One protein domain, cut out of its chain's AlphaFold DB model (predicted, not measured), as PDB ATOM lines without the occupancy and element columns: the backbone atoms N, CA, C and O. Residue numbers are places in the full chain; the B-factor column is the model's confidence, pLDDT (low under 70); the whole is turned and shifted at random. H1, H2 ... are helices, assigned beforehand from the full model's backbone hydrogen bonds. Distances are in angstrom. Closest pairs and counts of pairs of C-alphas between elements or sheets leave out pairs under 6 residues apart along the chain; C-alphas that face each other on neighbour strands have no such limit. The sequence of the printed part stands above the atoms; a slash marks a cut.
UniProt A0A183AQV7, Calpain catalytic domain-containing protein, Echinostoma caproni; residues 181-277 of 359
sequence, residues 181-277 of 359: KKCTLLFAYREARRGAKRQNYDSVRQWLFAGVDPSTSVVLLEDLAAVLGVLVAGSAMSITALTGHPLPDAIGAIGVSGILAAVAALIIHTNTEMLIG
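Overview. This is residues 181 to 277 of the 359 residues of the protein "Calpain catalytic domain-containing protein" of Echinostoma caproni (UniProt A0A183AQV7). What shape do these atoms make? The model is a long helical hairpin, H3 and H4 side by side, with the shorter H1 crossing H3 near the end where H3 begins, and the small H2 packed on H1 at that same end of the hairpin. The hairpin makes the length of the domain. What is it built of, and how tightly? The printed part has 97 residues with four named helices, H1, H2, H3 and H4 in chain order, and no named strand; its class is all helix. It is loose, with a radius of gyration of the C-alphas of 16.5 A, and elongated, spanning 51 by 30 by 23 A.

Arrangement. How do the first two helices stand to each other? H1, residues 181 to 198, touches H2, residues 204 to 210, with its residues 192 to 196 alone. The closest C-alphas are those of Ala 196 and Trp 207, 5.8 A apart, and the two run the same way at a steep tilt of 69.7 degrees, only just short of about perpendicular. What meets H3, residues 214 to 243? Residues 185 to 192 of H1 touch its residues 216 to 223, opposite ways at a steep tilt of 49 degrees, the closest C-alphas being those of Ala 188 and Leu 220 at 6.4 A. H2 is close but not clearly touching, with C-alphas 208 and 217 the closest at 5.9 A. Where does H4, residues 247 to 275, run? It forms a helical hairpin with H3, and the two touch, opposite ways at a shallow tilt of 6 degrees, with the closest C-alphas, those of Ala 236 and Asp 249, 5.0 A apart. H1 and H4 are apart. Do the backbones keep their O i to N i+4 pairs? In H2 and H3 every such pair is within hydrogen-bond range; in H1 12 of 14 are, and in H4 23 of 25.

Along the chain. Where does the first helix lie? H1 begins at C-alpha 181, (-15.070, -4.570, -47.579), and measures 25.9 A to C-alpha 198. How long are the others? H2, residues 204 to 210, measures 9.6 A. H3 measures 42.4 A from C-alpha 214 to C-alpha 243 at (-37.711, 19.287, -46.740), and H4 42.3 A from C-alpha 247 to C-alpha 275 at (-14.188, -13.908, -19.615).

Size, cuts and confidence. How far does it reach? The two C-alphas farthest apart, those of Gly 244 and Gly 277, are 53.2 A apart. Is anything cut, or any link long? The printed part has no cut, and the links H1 to H2, H2 to H3 and H3 to H4 are tight. Where is confidence low? The mean pLDDT of the printed part is 81.7, and 17 residues are under 70, among them residues 181 to 185 and 209 to 213.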
ATOM      1  N   LYS A 181     -14.046  -4.759 -48.633       48.00
ATOM      2  CA  LYS A 181     -15.070  -4.570 -47.579       48.00
ATOM      3  C   LYS A 181     -16.385  -5.333 -47.845       48.00
ATOM      4  O   LYS A 181     -16.998  -5.845 -46.917       48.00
ATOM      5  N   LYS A 182     -16.795  -5.487 -49.116       47.03
ATOM      6  CA  LYS A 182     -17.977  -6.300 -49.490       47.03
ATOM      7  C   LYS A 182     -17.726  -7.808 -49.383       47.03
ATOM      8  O   LYS A 182     -18.669  -8.567 -49.177       47.03
ATOM      9  N   CYS A 183     -16.477  -8.242 -49.536       57.00
ATOM     10  CA  CYS A 183     -16.098  -9.649 -49.451       57.00
ATOM     11  C   CYS A 183     -16.048 -10.108 -47.992       57.00
ATOM     12  O   CYS A 183     -16.478 -11.221 -47.716       57.00
ATOM     13  N   THR A 184     -15.607  -9.245 -47.069       62.91
ATOM     14  CA  THR A 184     -15.478  -9.568 -45.640       62.91
ATOM     15  C   THR A 184     -16.826  -9.840 -44.978       62.91
ATOM     16  O   THR A 184     -16.986 -10.902 -44.389       62.91
ATOM     17  N   LEU A 185     -17.825  -8.967 -45.157       62.00
ATOM     18  CA  LEU A 185     -19.156  -9.149 -44.555       62.00
ATOM     19  C   LEU A 185     -19.870 -10.373 -45.132       62.00
ATOM     20  O   LEU A 185     -20.456 -11.169 -44.404       62.00
ATOM     21  N   LEU A 186     -19.787 -10.573 -46.451       70.75
ATOM     22  CA  LEU A 186     -20.394 -11.733 -47.103       70.75
ATOM     23  C   LEU A 186     -19.702 -13.040 -46.690       70.75
ATOM     24  O   LEU A 186     -20.363 -14.067 -46.538       70.75
ATOM     25  N   PHE A 187     -18.381 -13.005 -46.515       76.69
ATOM     26  CA  PHE A 187     -17.593 -14.123 -46.014       76.69
ATOM     27  C   PHE A 187     -17.939 -14.421 -44.553       76.69
ATOM     28  O   PHE A 187     -18.297 -15.555 -44.253       76.69
ATOM     29  N   ALA A 188     -17.961 -13.408 -43.683       67.00
ATOM     30  CA  ALA A 188     -18.351 -13.523 -42.279       67.00
ATOM     31  C   ALA A 188     -19.795 -14.022 -42.125       67.00
ATOM     32  O   ALA A 188     -20.059 -14.916 -41.330       67.00
ATOM     33  N   TYR A 189     -20.728 -13.534 -42.948       76.31
ATOM     34  CA  TYR A 189     -22.112 -14.007 -42.966       76.31
ATOM     35  C   TYR A 189     -22.229 -15.453 -43.465       76.31
ATOM     36  O   TYR A 189     -23.004 -16.241 -42.918       76.31
ATOM     37  N   ARG A 190     -21.460 -15.843 -44.492       78.25
ATOM     38  CA  ARG A 190     -21.417 -17.240 -44.960       78.25
ATOM     39  C   ARG A 190     -20.806 -18.165 -43.917       78.25
ATOM     40  O   ARG A 190     -21.300 -19.283 -43.777       78.25
ATOM     41  N   GLU A 191     -19.786 -17.710 -43.204       76.56
ATOM     42  CA  GLU A 191     -19.142 -18.476 -42.142       76.56
ATOM     43  C   GLU A 191     -20.066 -18.614 -40.929       76.56
ATOM     44  O   GLU A 191     -20.310 -19.733 -40.490       76.56
ATOM     45  N   ALA A 192     -20.729 -17.535 -40.503       70.75
ATOM     46  CA  ALA A 192     -21.765 -17.565 -39.468       70.75
ATOM     47  C   ALA A 192     -22.930 -18.494 -39.846       70.75
ATOM     48  O   ALA A 192     -23.397 -19.292 -39.035       70.75
ATOM     49  N   ARG A 193     -23.381 -18.467 -41.108       77.19
ATOM     50  CA  ARG A 193     -24.438 -19.368 -41.598       77.19
ATOM     51  C   ARG A 193     -23.991 -20.832 -41.630       77.19
ATOM     52  O   ARG A 193     -24.802 -21.721 -41.373       77.19
ATOM     53  N   ARG A 194     -22.724 -21.103 -41.956       74.81
ATOM     54  CA  ARG A 194     -22.144 -22.454 -41.883       74.81
ATOM     55  C   ARG A 194     -21.996 -22.922 -40.435       74.81
ATOM     56  O   ARG A 194     -22.355 -24.062 -40.158       74.81
ATOM     57  N   GLY A 195     -21.542 -22.053 -39.532       64.31
ATOM     58  CA  GLY A 195     -21.432 -22.311 -38.094       64.31
ATOM     59  C   GLY A 195     -22.788 -22.618 -37.454       64.31
ATOM     60  O   GLY A 195     -22.940 -23.657 -36.817       64.31
ATOM     61  N   ALA A 196     -23.809 -21.804 -37.740       71.06
ATOM     62  CA  ALA A 196     -25.180 -22.026 -37.277       71.06
ATOM     63  C   ALA A 196     -25.740 -23.388 -37.728       71.06
ATOM     64  O   ALA A 196     -26.345 -24.105 -36.933       71.06
ATOM     65  N   LYS A 197     -25.473 -23.791 -38.981       74.25
ATOM     66  CA  LYS A 197     -25.933 -25.079 -39.524       74.25
ATOM     67  C   LYS A 197     -25.187 -26.285 -38.936       74.25
ATOM     68  O   LYS A 197     -25.780 -27.350 -38.819       74.25
ATOM     69  N   ARG A 198     -23.910 -26.138 -38.560       69.00
ATOM     70  CA  ARG A 198     -23.129 -27.202 -37.893       69.00
ATOM     71  C   ARG A 198     -23.625 -27.495 -36.477       69.00
ATOM     72  O   ARG A 198     -23.474 -28.619 -36.018       69.00
ATOM     73  N   GLN A 199     -24.208 -26.501 -35.813       62.50
ATOM     74  CA  GLN A 199     -24.670 -26.600 -34.428       62.50
ATOM     75  C   GLN A 199     -26.203 -26.646 -34.290       62.50
ATOM     76  O   GLN A 199     -26.716 -26.438 -33.198       62.50
ATOM     77  N   ASN A 200     -26.937 -26.933 -35.377       69.06
ATOM     78  CA  ASN A 200     -28.404 -27.063 -35.391       69.06
ATOM     79  C   ASN A 200     -29.187 -25.826 -34.893       69.06
ATOM     80  O   ASN A 200     -30.239 -25.959 -34.276       69.06
ATOM     81  N   TYR A 201     -28.724 -24.611 -35.197       71.00
ATOM     82  CA  TYR A 201     -29.540 -23.407 -34.999       71.00
ATOM     83  C   TYR A 201     -30.363 -23.090 -36.254       71.00
ATOM     84  O   TYR A 201     -29.812 -22.973 -37.351       71.00
ATOM     85  N   ASP A 202     -31.669 -22.861 -36.084       70.44
ATOM     86  CA  ASP A 202     -32.600 -22.554 -37.184       70.44
ATOM     87  C   ASP A 202     -32.368 -21.167 -37.813       70.44
ATOM     88  O   ASP A 202     -32.752 -20.909 -38.956       70.44
ATOM     89  N   SER A 203     -31.717 -20.247 -37.087       76.56
ATOM     90  CA  SER A 203     -31.495 -18.871 -37.537       76.56
ATOM     91  C   SER A 203     -30.156 -18.290 -37.085       76.56
ATOM     92  O   SER A 203     -29.731 -18.459 -35.943       76.56
ATOM     93  N   VAL A 204     -29.527 -17.500 -37.965       73.38
ATOM     94  CA  VAL A 204     -28.270 -16.774 -37.685       73.38
ATOM     95  C   VAL A 204     -28.440 -15.788 -36.527       73.38
ATOM     96  O   VAL A 204     -27.504 -15.577 -35.769       73.38
ATOM     97  N   ARG A 205     -29.640 -15.217 -36.345       74.06
ATOM     98  CA  ARG A 205     -29.929 -14.333 -35.202       74.06
ATOM     99  C   ARG A 205     -29.838 -15.092 -33.885       74.06
ATOM    100  O   ARG A 205     -29.243 -14.601 -32.939       74.06
ATOM    101  N   GLN A 206     -30.405 -16.293 -33.849       74.75
ATOM    102  CA  GLN A 206     -30.398 -17.135 -32.659       74.75
ATOM    103  C   GLN A 206     -28.981 -17.605 -32.327       74.75
ATOM    104  O   GLN A 206     -28.589 -17.562 -31.170       74.75
ATOM    105  N   TRP A 207     -28.186 -17.942 -33.346       76.00
ATOM    106  CA  TRP A 207     -26.761 -18.233 -33.188       76.00
ATOM    107  C   TRP A 207     -25.961 -17.025 -32.662       76.00
ATOM    108  O   TRP A 207     -25.146 -17.178 -31.755       76.00
ATOM    109  N   LEU A 208     -26.239 -15.819 -33.172       74.06
ATOM    110  CA  LEU A 208     -25.576 -14.582 -32.741       74.06
ATOM    111  C   LEU A 208     -25.870 -14.266 -31.267       74.06
ATOM    112  O   LEU A 208     -24.960 -13.937 -30.513       74.06
ATOM    113  N   PHE A 209     -27.129 -14.416 -30.842       69.62
ATOM    114  CA  PHE A 209     -27.525 -14.235 -29.442       69.62
ATOM    115  C   PHE A 209     -27.082 -15.389 -28.532       69.62
ATOM    116  O   PHE A 209     -26.905 -15.173 -27.340       69.62
ATOM    117  N   ALA A 210     -26.853 -16.590 -29.072       67.19
ATOM    118  CA  ALA A 210     -26.291 -17.711 -28.317       67.19
ATOM    119  C   ALA A 210     -24.801 -17.509 -27.966       67.19
ATOM    120  O   ALA A 210     -24.275 -18.174 -27.067       67.19
ATOM    121  N   GLY A 211     -24.104 -16.589 -28.650       64.06
ATOM    122  CA  GLY A 211     -22.733 -16.196 -28.315       64.06
ATOM    123  C   GLY A 211     -21.739 -17.356 -28.392       64.06
ATOM    124  O   GLY A 211     -20.899 -17.503 -27.511       64.06
ATOM    125  N   VAL A 212     -21.887 -18.243 -29.382       64.12
ATOM    126  CA  VAL A 212     -21.038 -19.439 -29.506       64.12
ATOM    127  C   VAL A 212     -19.599 -19.065 -29.870       64.12
ATOM    128  O   VAL A 212     -18.672 -19.548 -29.228       64.12
ATOM    129  N   ASP A 213     -19.430 -18.150 -30.832       69.56
ATOM    130  CA  ASP A 213     -18.124 -17.659 -31.276       69.56
ATOM    131  C   ASP A 213     -18.095 -16.122 -31.237       69.56
ATOM    132  O   ASP A 213     -18.723 -15.464 -32.078       69.56
ATOM    133  N   PRO A 214     -17.378 -15.507 -30.284       72.88
ATOM    134  CA  PRO A 214     -17.402 -14.058 -30.099       72.88
ATOM    135  C   PRO A 214     -16.692 -13.301 -31.201       72.88
ATOM    136  O   PRO A 214     -17.151 -12.251 -31.618       72.88
ATOM    137  N   SER A 215     -15.575 -13.826 -31.689       76.31
ATOM    138  CA  SER A 215     -14.730 -13.162 -32.671       76.31
ATOM    139  C   SER A 215     -15.506 -12.956 -33.966       76.31
ATOM    140  O   SER A 215     -15.550 -11.850 -34.497       76.31
ATOM    141  N   THR A 216     -16.203 -13.991 -34.430       77.88
ATOM    142  CA  THR A 216     -17.060 -13.911 -35.616       77.88
ATOM    143  C   THR A 216     -18.324 -13.088 -35.358       77.88
ATOM    144  O   THR A 216     -18.734 -12.320 -36.229       77.88
ATOM    145  N   SER A 217     -18.929 -13.202 -34.171       79.25
ATOM    146  CA  SER A 217     -20.151 -12.461 -33.826       79.25
ATOM    147  C   SER A 217     -19.912 -10.955 -33.690       79.25
ATOM    148  O   SER A 217     -20.720 -10.170 -34.178       79.25
ATOM    149  N   VAL A 218     -18.792 -10.546 -33.086       84.56
ATOM    150  CA  VAL A 218     -18.393  -9.140 -32.905       84.56
ATOM    151  C   VAL A 218     -18.164  -8.471 -34.252       84.56
ATOM    152  O   VAL A 218     -18.757  -7.427 -34.510       84.56
ATOM    153  N   VAL A 219     -17.379  -9.097 -35.133       86.50
ATOM    154  CA  VAL A 219     -17.100  -8.548 -36.470       86.50
ATOM    155  C   VAL A 219     -18.393  -8.398 -37.274       86.50
ATOM    156  O   VAL A 219     -18.622  -7.366 -37.895       86.50
ATOM    157  N   LEU A 220     -19.281  -9.398 -37.226       83.69
ATOM    158  CA  LEU A 220     -20.565  -9.338 -37.927       83.69
ATOM    159  C   LEU A 220     -21.486  -8.238 -37.367       83.69
ATOM    160  O   LEU A 220     -22.166  -7.558 -38.136       83.69
ATOM    161  N   LEU A 221     -21.528  -8.073 -36.042       84.69
ATOM    162  CA  LEU A 221     -22.309  -7.032 -35.373       84.69
ATOM    163  C   LEU A 221     -21.791  -5.629 -35.699       84.69
ATOM    164  O   LEU A 221     -22.598  -4.740 -35.963       84.69
ATOM    165  N   GLU A 222     -20.474  -5.436 -35.716       87.44
ATOM    166  CA  GLU A 222     -19.825  -4.172 -36.075       87.44
ATOM    167  C   GLU A 222     -20.141  -3.773 -37.522       87.44
ATOM    168  O   GLU A 222     -20.624  -2.670 -37.782       87.44
ATOM    169  N   ASP A 223     -19.958  -4.706 -38.454       89.50
ATOM    170  CA  ASP A 223     -20.261  -4.515 -39.870       89.50
ATOM    171  C   ASP A 223     -21.750  -4.188 -40.096       89.50
ATOM    172  O   ASP A 223     -22.100  -3.288 -40.867       89.50
ATOM    173  N   LEU A 224     -22.649  -4.887 -39.397       85.44
ATOM    174  CA  LEU A 224     -24.090  -4.646 -39.471       85.44
ATOM    175  C   LEU A 224     -24.470  -3.279 -38.881       85.44
ATOM    176  O   LEU A 224     -25.293  -2.573 -39.470       85.44
ATOM    177  N   ALA A 225     -23.855  -2.883 -37.766       89.81
ATOM    178  CA  ALA A 225     -24.044  -1.568 -37.157       89.81
ATOM    179  C   ALA A 225     -23.590  -0.446 -38.096       89.81
ATOM    180  O   ALA A 225     -24.309   0.538 -38.266       89.81
ATOM    181  N   ALA A 226     -22.438  -0.613 -38.751       89.94
ATOM    182  CA  ALA A 226     -21.907   0.358 -39.701       89.94
ATOM    183  C   ALA A 226     -22.841   0.538 -40.909       89.94
ATOM    184  O   ALA A 226     -23.148   1.666 -41.296       89.94
ATOM    185  N   VAL A 227     -23.347  -0.560 -41.482       90.56
ATOM    186  CA  VAL A 227     -24.272  -0.502 -42.625       90.56
ATOM    187  C   VAL A 227     -25.603   0.143 -42.235       90.56
ATOM    188  O   VAL A 227     -26.084   1.021 -42.954       90.56
ATOM    189  N   LEU A 228     -26.191  -0.247 -41.098       91.19
ATOM    190  CA  LEU A 228     -27.435   0.360 -40.615       91.19
ATOM    191  C   LEU A 228     -27.250   1.841 -40.274       91.19
ATOM    192  O   LEU A 228     -28.094   2.653 -40.644       91.19
ATOM    193  N   GLY A 229     -26.140   2.208 -39.631       94.06
ATOM    194  CA  GLY A 229     -25.826   3.594 -39.293       94.06
ATOM    195  C   GLY A 229     -25.723   4.484 -40.532       94.06
ATOM    196  O   GLY A 229     -26.336   5.548 -40.577       94.06
ATOM    197  N   VAL A 230     -25.028   4.021 -41.578       92.69
ATOM    198  CA  VAL A 230     -24.915   4.752 -42.852       92.69
ATOM    199  C   VAL A 230     -26.267   4.865 -43.562       92.69
ATOM    200  O   VAL A 230     -26.571   5.922 -44.113       92.69
ATOM    201  N   LEU A 231     -27.102   3.821 -43.534       94.38
ATOM    202  CA  LEU A 231     -28.449   3.873 -44.116       94.38
ATOM    203  C   LEU A 231     -29.343   4.889 -43.396       94.38
ATOM    204  O   LEU A 231     -30.002   5.693 -44.054       94.38
ATOM    205  N   VAL A 232     -29.339   4.884 -42.061       94.25
ATOM    206  CA  VAL A 232     -30.120   5.831 -41.254       94.25
ATOM    207  C   VAL A 232     -29.636   7.258 -41.500       94.25
ATOM    208  O   VAL A 232     -30.447   8.105 -41.871       94.25
ATOM    209  N   ALA A 233     -28.328   7.510 -41.405       93.69
ATOM    210  CA  ALA A 233     -27.746   8.827 -41.659       93.69
ATOM    211  C   ALA A 233     -28.034   9.323 -43.087       93.69
ATOM    212  O   ALA A 233     -28.470  10.454 -43.277       93.69
ATOM    213  N   GLY A 234     -27.870   8.461 -44.094       93.94
ATOM    214  CA  GLY A 234     -28.148   8.799 -45.489       93.94
ATOM    215  C   GLY A 234     -29.624   9.108 -45.743       93.94
ATOM    216  O   GLY A 234     -29.935  10.047 -46.476       93.94
ATOM    217  N   SER A 235     -30.540   8.367 -45.111       93.31
ATOM    218  CA  SER A 235     -31.981   8.629 -45.217       93.31
ATOM    219  C   SER A 235     -32.380   9.946 -44.546       93.31
ATOM    220  O   SER A 235     -33.099  10.741 -45.152       93.31
ATOM    221  N   ALA A 236     -31.849  10.230 -43.353       93.31
ATOM    222  CA  ALA A 236     -32.081  11.473 -42.624       93.31
ATOM    223  C   ALA A 236     -31.529  12.691 -43.377       93.31
ATOM    224  O   ALA A 236     -32.237  13.686 -43.549       93.31
ATOM    225  N   MET A 237     -30.311  12.585 -43.914       93.19
ATOM    226  CA  MET A 237     -29.695  13.617 -44.749       93.19
ATOM    227  C   MET A 237     -30.490  13.839 -46.047       93.19
ATOM    228  O   MET A 237     -30.715  14.982 -46.440       93.19
ATOM    229  N   SER A 238     -30.978  12.768 -46.687       93.62
ATOM    230  CA  SER A 238     -31.790  12.862 -47.913       93.62
ATOM    231  C   SER A 238     -33.137  13.543 -47.664       93.62
ATOM    232  O   SER A 238     -33.542  14.412 -48.432       93.62
ATOM    233  N   ILE A 239     -33.827  13.194 -46.573       93.00
ATOM    234  CA  ILE A 239     -35.094  13.832 -46.190       93.00
ATOM    235  C   ILE A 239     -34.862  15.309 -45.868       93.00
ATOM    236  O   ILE A 239     -35.623  16.155 -46.339       93.00
ATOM    237  N   THR A 240     -33.796  15.629 -45.132       93.00
ATOM    238  CA  THR A 240     -33.410  17.009 -44.800       93.00
ATOM    239  C   THR A 240     -33.141  17.830 -46.060       93.00
ATOM    240  O   THR A 240     -33.627  18.954 -46.171       93.00
ATOM    241  N   ALA A 241     -32.457  17.255 -47.054       92.81
ATOM    242  CA  ALA A 241     -32.204  17.916 -48.334       92.81
ATOM    243  C   ALA A 241     -33.493  18.223 -49.121       92.81
ATOM    244  O   ALA A 241     -33.546  19.225 -49.829       92.81
ATOM    245  N   LEU A 242     -34.534  17.391 -48.987       94.88
ATOM    246  CA  LEU A 242     -35.821  17.590 -49.667       94.88
ATOM    247  C   LEU A 242     -36.780  18.520 -48.906       94.88
ATOM    248  O   LEU A 242     -37.525  19.264 -49.536       94.88
ATOM    249  N   THR A 243     -36.792  18.478 -47.570       92.12
ATOM    250  CA  THR A 243     -37.711  19.287 -46.740       92.12
ATOM    251  C   THR A 243     -37.142  20.643 -46.330       92.12
ATOM    252  O   THR A 243     -37.912  21.533 -45.980       92.12
ATOM    253  N   GLY A 244     -35.816  20.816 -46.334       87.94
ATOM    254  CA  GLY A 244     -35.146  22.049 -45.904       87.94
ATOM    255  C   GLY A 244     -35.203  22.322 -44.393       87.94
ATOM    256  O   GLY A 244     -34.699  23.347 -43.941       87.94
ATOM    257  N   HIS A 245     -35.798  21.425 -43.598       91.31
ATOM    258  CA  HIS A 245     -35.914  21.557 -42.145       91.31
ATOM    259  C   HIS A 245     -34.863  20.680 -41.433       91.31
ATOM    260  O   HIS A 245     -34.729  19.523 -41.813       91.31
ATOM    261  N   PRO A 246     -34.163  21.150 -40.377       91.00
ATOM    262  CA  PRO A 246     -33.050  20.416 -39.744       91.00
ATOM    263  C   PRO A 246     -33.450  19.271 -38.787       91.00
ATOM    264  O   PRO A 246     -32.606  18.465 -38.406       91.00
ATOM    265  N   LEU A 247     -34.722  19.171 -38.374       94.44
ATOM    266  CA  LEU A 247     -35.211  18.106 -37.466       94.44
ATOM    267  C   LEU A 247     -34.858  16.662 -37.887       94.44
ATOM    268  O   LEU A 247     -34.458  15.896 -37.010       94.44
ATOM    269  N   PRO A 248     -35.023  16.245 -39.160       91.56
ATOM    270  CA  PRO A 248     -34.784  14.861 -39.561       91.56
ATOM    271  C   PRO A 248     -33.321  14.442 -39.378       91.56
ATOM    272  O   PRO A 248     -33.070  13.306 -38.983       91.56
ATOM    273  N   ASP A 249     -32.373  15.359 -39.586       93.50
ATOM    274  CA  ASP A 249     -30.941  15.125 -39.367       93.50
ATOM    275  C   ASP A 249     -30.620  14.903 -37.879       93.50
ATOM    276  O   ASP A 249     -29.957  13.931 -37.513       93.50
ATOM    277  N   ALA A 250     -31.197  15.725 -36.994       93.50
ATOM    278  CA  ALA A 250     -31.041  15.571 -35.547       93.50
ATOM    279  C   ALA A 250     -31.603  14.229 -35.033       93.50
ATOM    280  O   ALA A 250     -30.962  13.546 -34.229       93.50
ATOM    281  N   ILE A 251     -32.776  13.816 -35.526       94.62
ATOM    282  CA  ILE A 251     -33.370  12.509 -35.197       94.62
ATOM    283  C   ILE A 251     -32.492  11.372 -35.738       94.62
ATOM    284  O   ILE A 251     -32.266  10.381 -35.039       94.62
ATOM    285  N   GLY A 252     -31.951  11.529 -36.950       93.94
ATOM    286  CA  GLY A 252     -31.004  10.593 -37.550       93.94
ATOM    287  C   GLY A 252     -29.757  10.389 -36.689       93.94
ATOM    288  O   GLY A 252     -29.389   9.249 -36.409       93.94
ATOM    289  N   ALA A 253     -29.151  11.473 -36.197       93.94
ATOM    290  CA  ALA A 253     -27.963  11.421 -35.341       93.94
ATOM    291  C   ALA A 253     -28.217  10.696 -34.003       93.94
ATOM    292  O   ALA A 253     -27.397   9.876 -33.566       93.94
ATOM    293  N   ILE A 254     -29.373  10.935 -33.374       95.81
ATOM    294  CA  ILE A 254     -29.797  10.210 -32.163       95.81
ATOM    295  C   ILE A 254     -30.005   8.723 -32.476       95.81
ATOM    296  O   ILE A 254     -29.547   7.862 -31.723       95.81
ATOM    297  N   GLY A 255     -30.633   8.407 -33.614       95.19
ATOM    298  CA  GLY A 255     -30.843   7.034 -34.069       95.19
ATOM    299  C   GLY A 255     -29.536   6.262 -34.274       95.19
ATOM    300  O   GLY A 255     -29.394   5.150 -33.765       95.19
ATOM    301  N   VAL A 256     -28.553   6.863 -34.951       95.25
ATOM    302  CA  VAL A 256     -27.227   6.253 -35.165       95.25
ATOM    303  C   VAL A 256     -26.529   5.975 -33.834       95.25
ATOM    304  O   VAL A 256     -25.998   4.882 -33.626       95.25
ATOM    305  N   SER A 257     -26.587   6.930 -32.904       94.75
ATOM    306  CA  SER A 257     -26.004   6.784 -31.566       94.75
ATOM    307  C   SER A 257     -26.662   5.646 -30.777       94.75
ATOM    308  O   SER A 257     -25.969   4.847 -30.147       94.75
ATOM    309  N   GLY A 258     -27.990   5.519 -30.860       95.81
ATOM    310  CA  GLY A 258     -28.740   4.433 -30.227       95.81
ATOM    311  C   GLY A 258     -28.378   3.050 -30.775       95.81
ATOM    312  O   GLY A 258     -28.202   2.112 -29.999       95.81
ATOM    313  N   ILE A 259     -28.201   2.924 -32.095       93.19
ATOM    314  CA  ILE A 259     -27.773   1.667 -32.736       93.19
ATOM    315  C   ILE A 259     -26.378   1.262 -32.246       93.19
ATOM    316  O   ILE A 259     -26.179   0.116 -31.843       93.19
ATOM    317  N   LEU A 260     -25.425   2.201 -32.240       93.12
ATOM    318  CA  LEU A 260     -24.061   1.953 -31.765       93.12
ATOM    319  C   LEU A 260     -24.040   1.533 -30.292       93.12
ATOM    320  O   LEU A 260     -23.376   0.559 -29.943       93.12
ATOM    321  N   ALA A 261     -24.808   2.218 -29.439       94.75
ATOM    322  CA  ALA A 261     -24.912   1.884 -28.022       94.75
ATOM    323  C   ALA A 261     -25.507   0.483 -27.797       94.75
ATOM    324  O   ALA A 261     -24.977  -0.291 -27.000       94.75
ATOM    325  N   ALA A 262     -26.571   0.129 -28.526       92.12
ATOM    326  CA  ALA A 262     -27.199  -1.186 -28.425       92.12
ATOM    327  C   ALA A 262     -26.243  -2.312 -28.849       92.12
ATOM    328  O   ALA A 262     -26.116  -3.315 -28.148       92.12
ATOM    329  N   VAL A 263     -25.529  -2.140 -29.965       91.06
ATOM    330  CA  VAL A 263     -24.561  -3.136 -30.446       91.06
ATOM    331  C   VAL A 263     -23.381  -3.273 -29.486       91.06
ATOM    332  O   VAL A 263     -23.000  -4.394 -29.151       91.06
ATOM    333  N   ALA A 264     -22.849  -2.162 -28.973       91.00
ATOM    334  CA  ALA A 264     -21.791  -2.189 -27.966       91.00
ATOM    335  C   ALA A 264     -22.228  -2.942 -26.698       91.00
ATOM    336  O   ALA A 264     -21.482  -3.782 -26.194       91.00
ATOM    337  N   ALA A 265     -23.451  -2.706 -26.212       90.69
ATOM    338  CA  ALA A 265     -23.996  -3.415 -25.055       90.69
ATOM    339  C   ALA A 265     -24.118  -4.931 -25.299       90.69
ATOM    340  O   ALA A 265     -23.752  -5.723 -24.430       90.69
ATOM    341  N   LEU A 266     -24.565  -5.347 -26.492       85.50
ATOM    342  CA  LEU A 266     -24.630  -6.763 -26.872       85.50
ATOM    343  C   LEU A 266     -23.241  -7.415 -26.915       85.50
ATOM    344  O   LEU A 266     -23.071  -8.535 -26.431       85.50
ATOM    345  N   ILE A 267     -22.234  -6.712 -27.440       87.75
ATOM    346  CA  ILE A 267     -20.842  -7.184 -27.459       87.75
ATOM    347  C   ILE A 267     -20.306  -7.352 -26.033       87.75
ATOM    348  O   ILE A 267     -19.687  -8.367 -25.720       87.75
ATOM    349  N   ILE A 268     -20.563  -6.387 -25.148       87.31
ATOM    350  CA  ILE A 268     -20.132  -6.473 -23.746       87.31
ATOM    351  C   ILE A 268     -20.779  -7.683 -23.072       87.31
ATOM    352  O   ILE A 268     -20.081  -8.466 -22.427       87.31
ATOM    353  N   HIS A 269     -22.088  -7.866 -23.245       83.50
ATOM    354  CA  HIS A 269     -22.810  -8.962 -22.606       83.50
ATOM    355  C   HIS A 269     -22.302 -10.332 -23.080       83.50
ATOM    356  O   HIS A 269     -21.954 -11.174 -22.256       83.50
ATOM    357  N   THR A 270     -22.156 -10.515 -24.395       77.56
ATOM    358  CA  THR A 270     -21.667 -11.771 -24.994       77.56
ATOM    359  C   THR A 270     -20.211 -12.080 -24.638       77.56
ATOM    360  O   THR A 270     -19.875 -13.227 -24.347       77.56
ATOM    361  N   ASN A 271     -19.335 -11.071 -24.592       80.38
ATOM    362  CA  ASN A 271     -17.930 -11.275 -24.231       80.38
ATOM    363  C   ASN A 271     -17.728 -11.560 -22.738       80.38
ATOM    364  O   ASN A 271     -16.825 -12.317 -22.372       80.38
ATOM    365  N   THR A 272     -18.569 -10.981 -21.876       80.06
ATOM    366  CA  THR A 272     -18.481 -11.176 -20.420       80.06
ATOM    367  C   THR A 272     -18.627 -12.652 -20.048       80.06
ATOM    368  O   THR A 272     -17.892 -13.143 -19.193       80.06
ATOM    369  N   GLU A 273     -19.491 -13.397 -20.740       71.12
ATOM    370  CA  GLU A 273     -19.707 -14.819 -20.456       71.12
ATOM    371  C   GLU A 273     -18.474 -15.705 -20.689       71.12
ATOM    372  O   GLU A 273     -18.293 -16.691 -19.977       71.12
ATOM    373  N   MET A 274     -17.586 -15.374 -21.635       65.75
ATOM    374  CA  MET A 274     -16.356 -16.164 -21.818       65.75
ATOM    375  C   MET A 274     -15.195 -15.682 -20.966       65.75
ATOM    376  O   MET A 274     -14.327 -16.488 -20.646       65.75
ATOM    377  N   LEU A 275     -15.173 -14.404 -20.580       70.12
ATOM    378  CA  LEU A 275     -14.188 -13.908 -19.615       70.12
ATOM    379  C   LEU A 275     -14.385 -14.557 -18.241       70.12
ATOM    380  O   LEU A 275     -13.411 -14.821 -17.541       70.12
ATOM    381  N   ILE A 276     -15.636 -14.864 -17.885       73.00
ATOM    382  CA  ILE A 276     -15.984 -15.643 -16.688       73.00
ATOM    383  C   ILE A 276     -15.649 -17.138 -16.879       73.00
ATOM    384  O   ILE A 276     -15.415 -17.851 -15.905       73.00
ATOM    385  N   GLY A 277     -15.531 -17.588 -18.131       63.72
ATOM    386  CA  GLY A 277     -15.215 -18.961 -18.508       63.72
ATOM    387  C   GLY A 277     -16.469 -19.827 -18.544       63.72
ATOM    388  O   GLY A 277     -17.007 -20.210 -17.506       63.72
TER     389      GLY A 277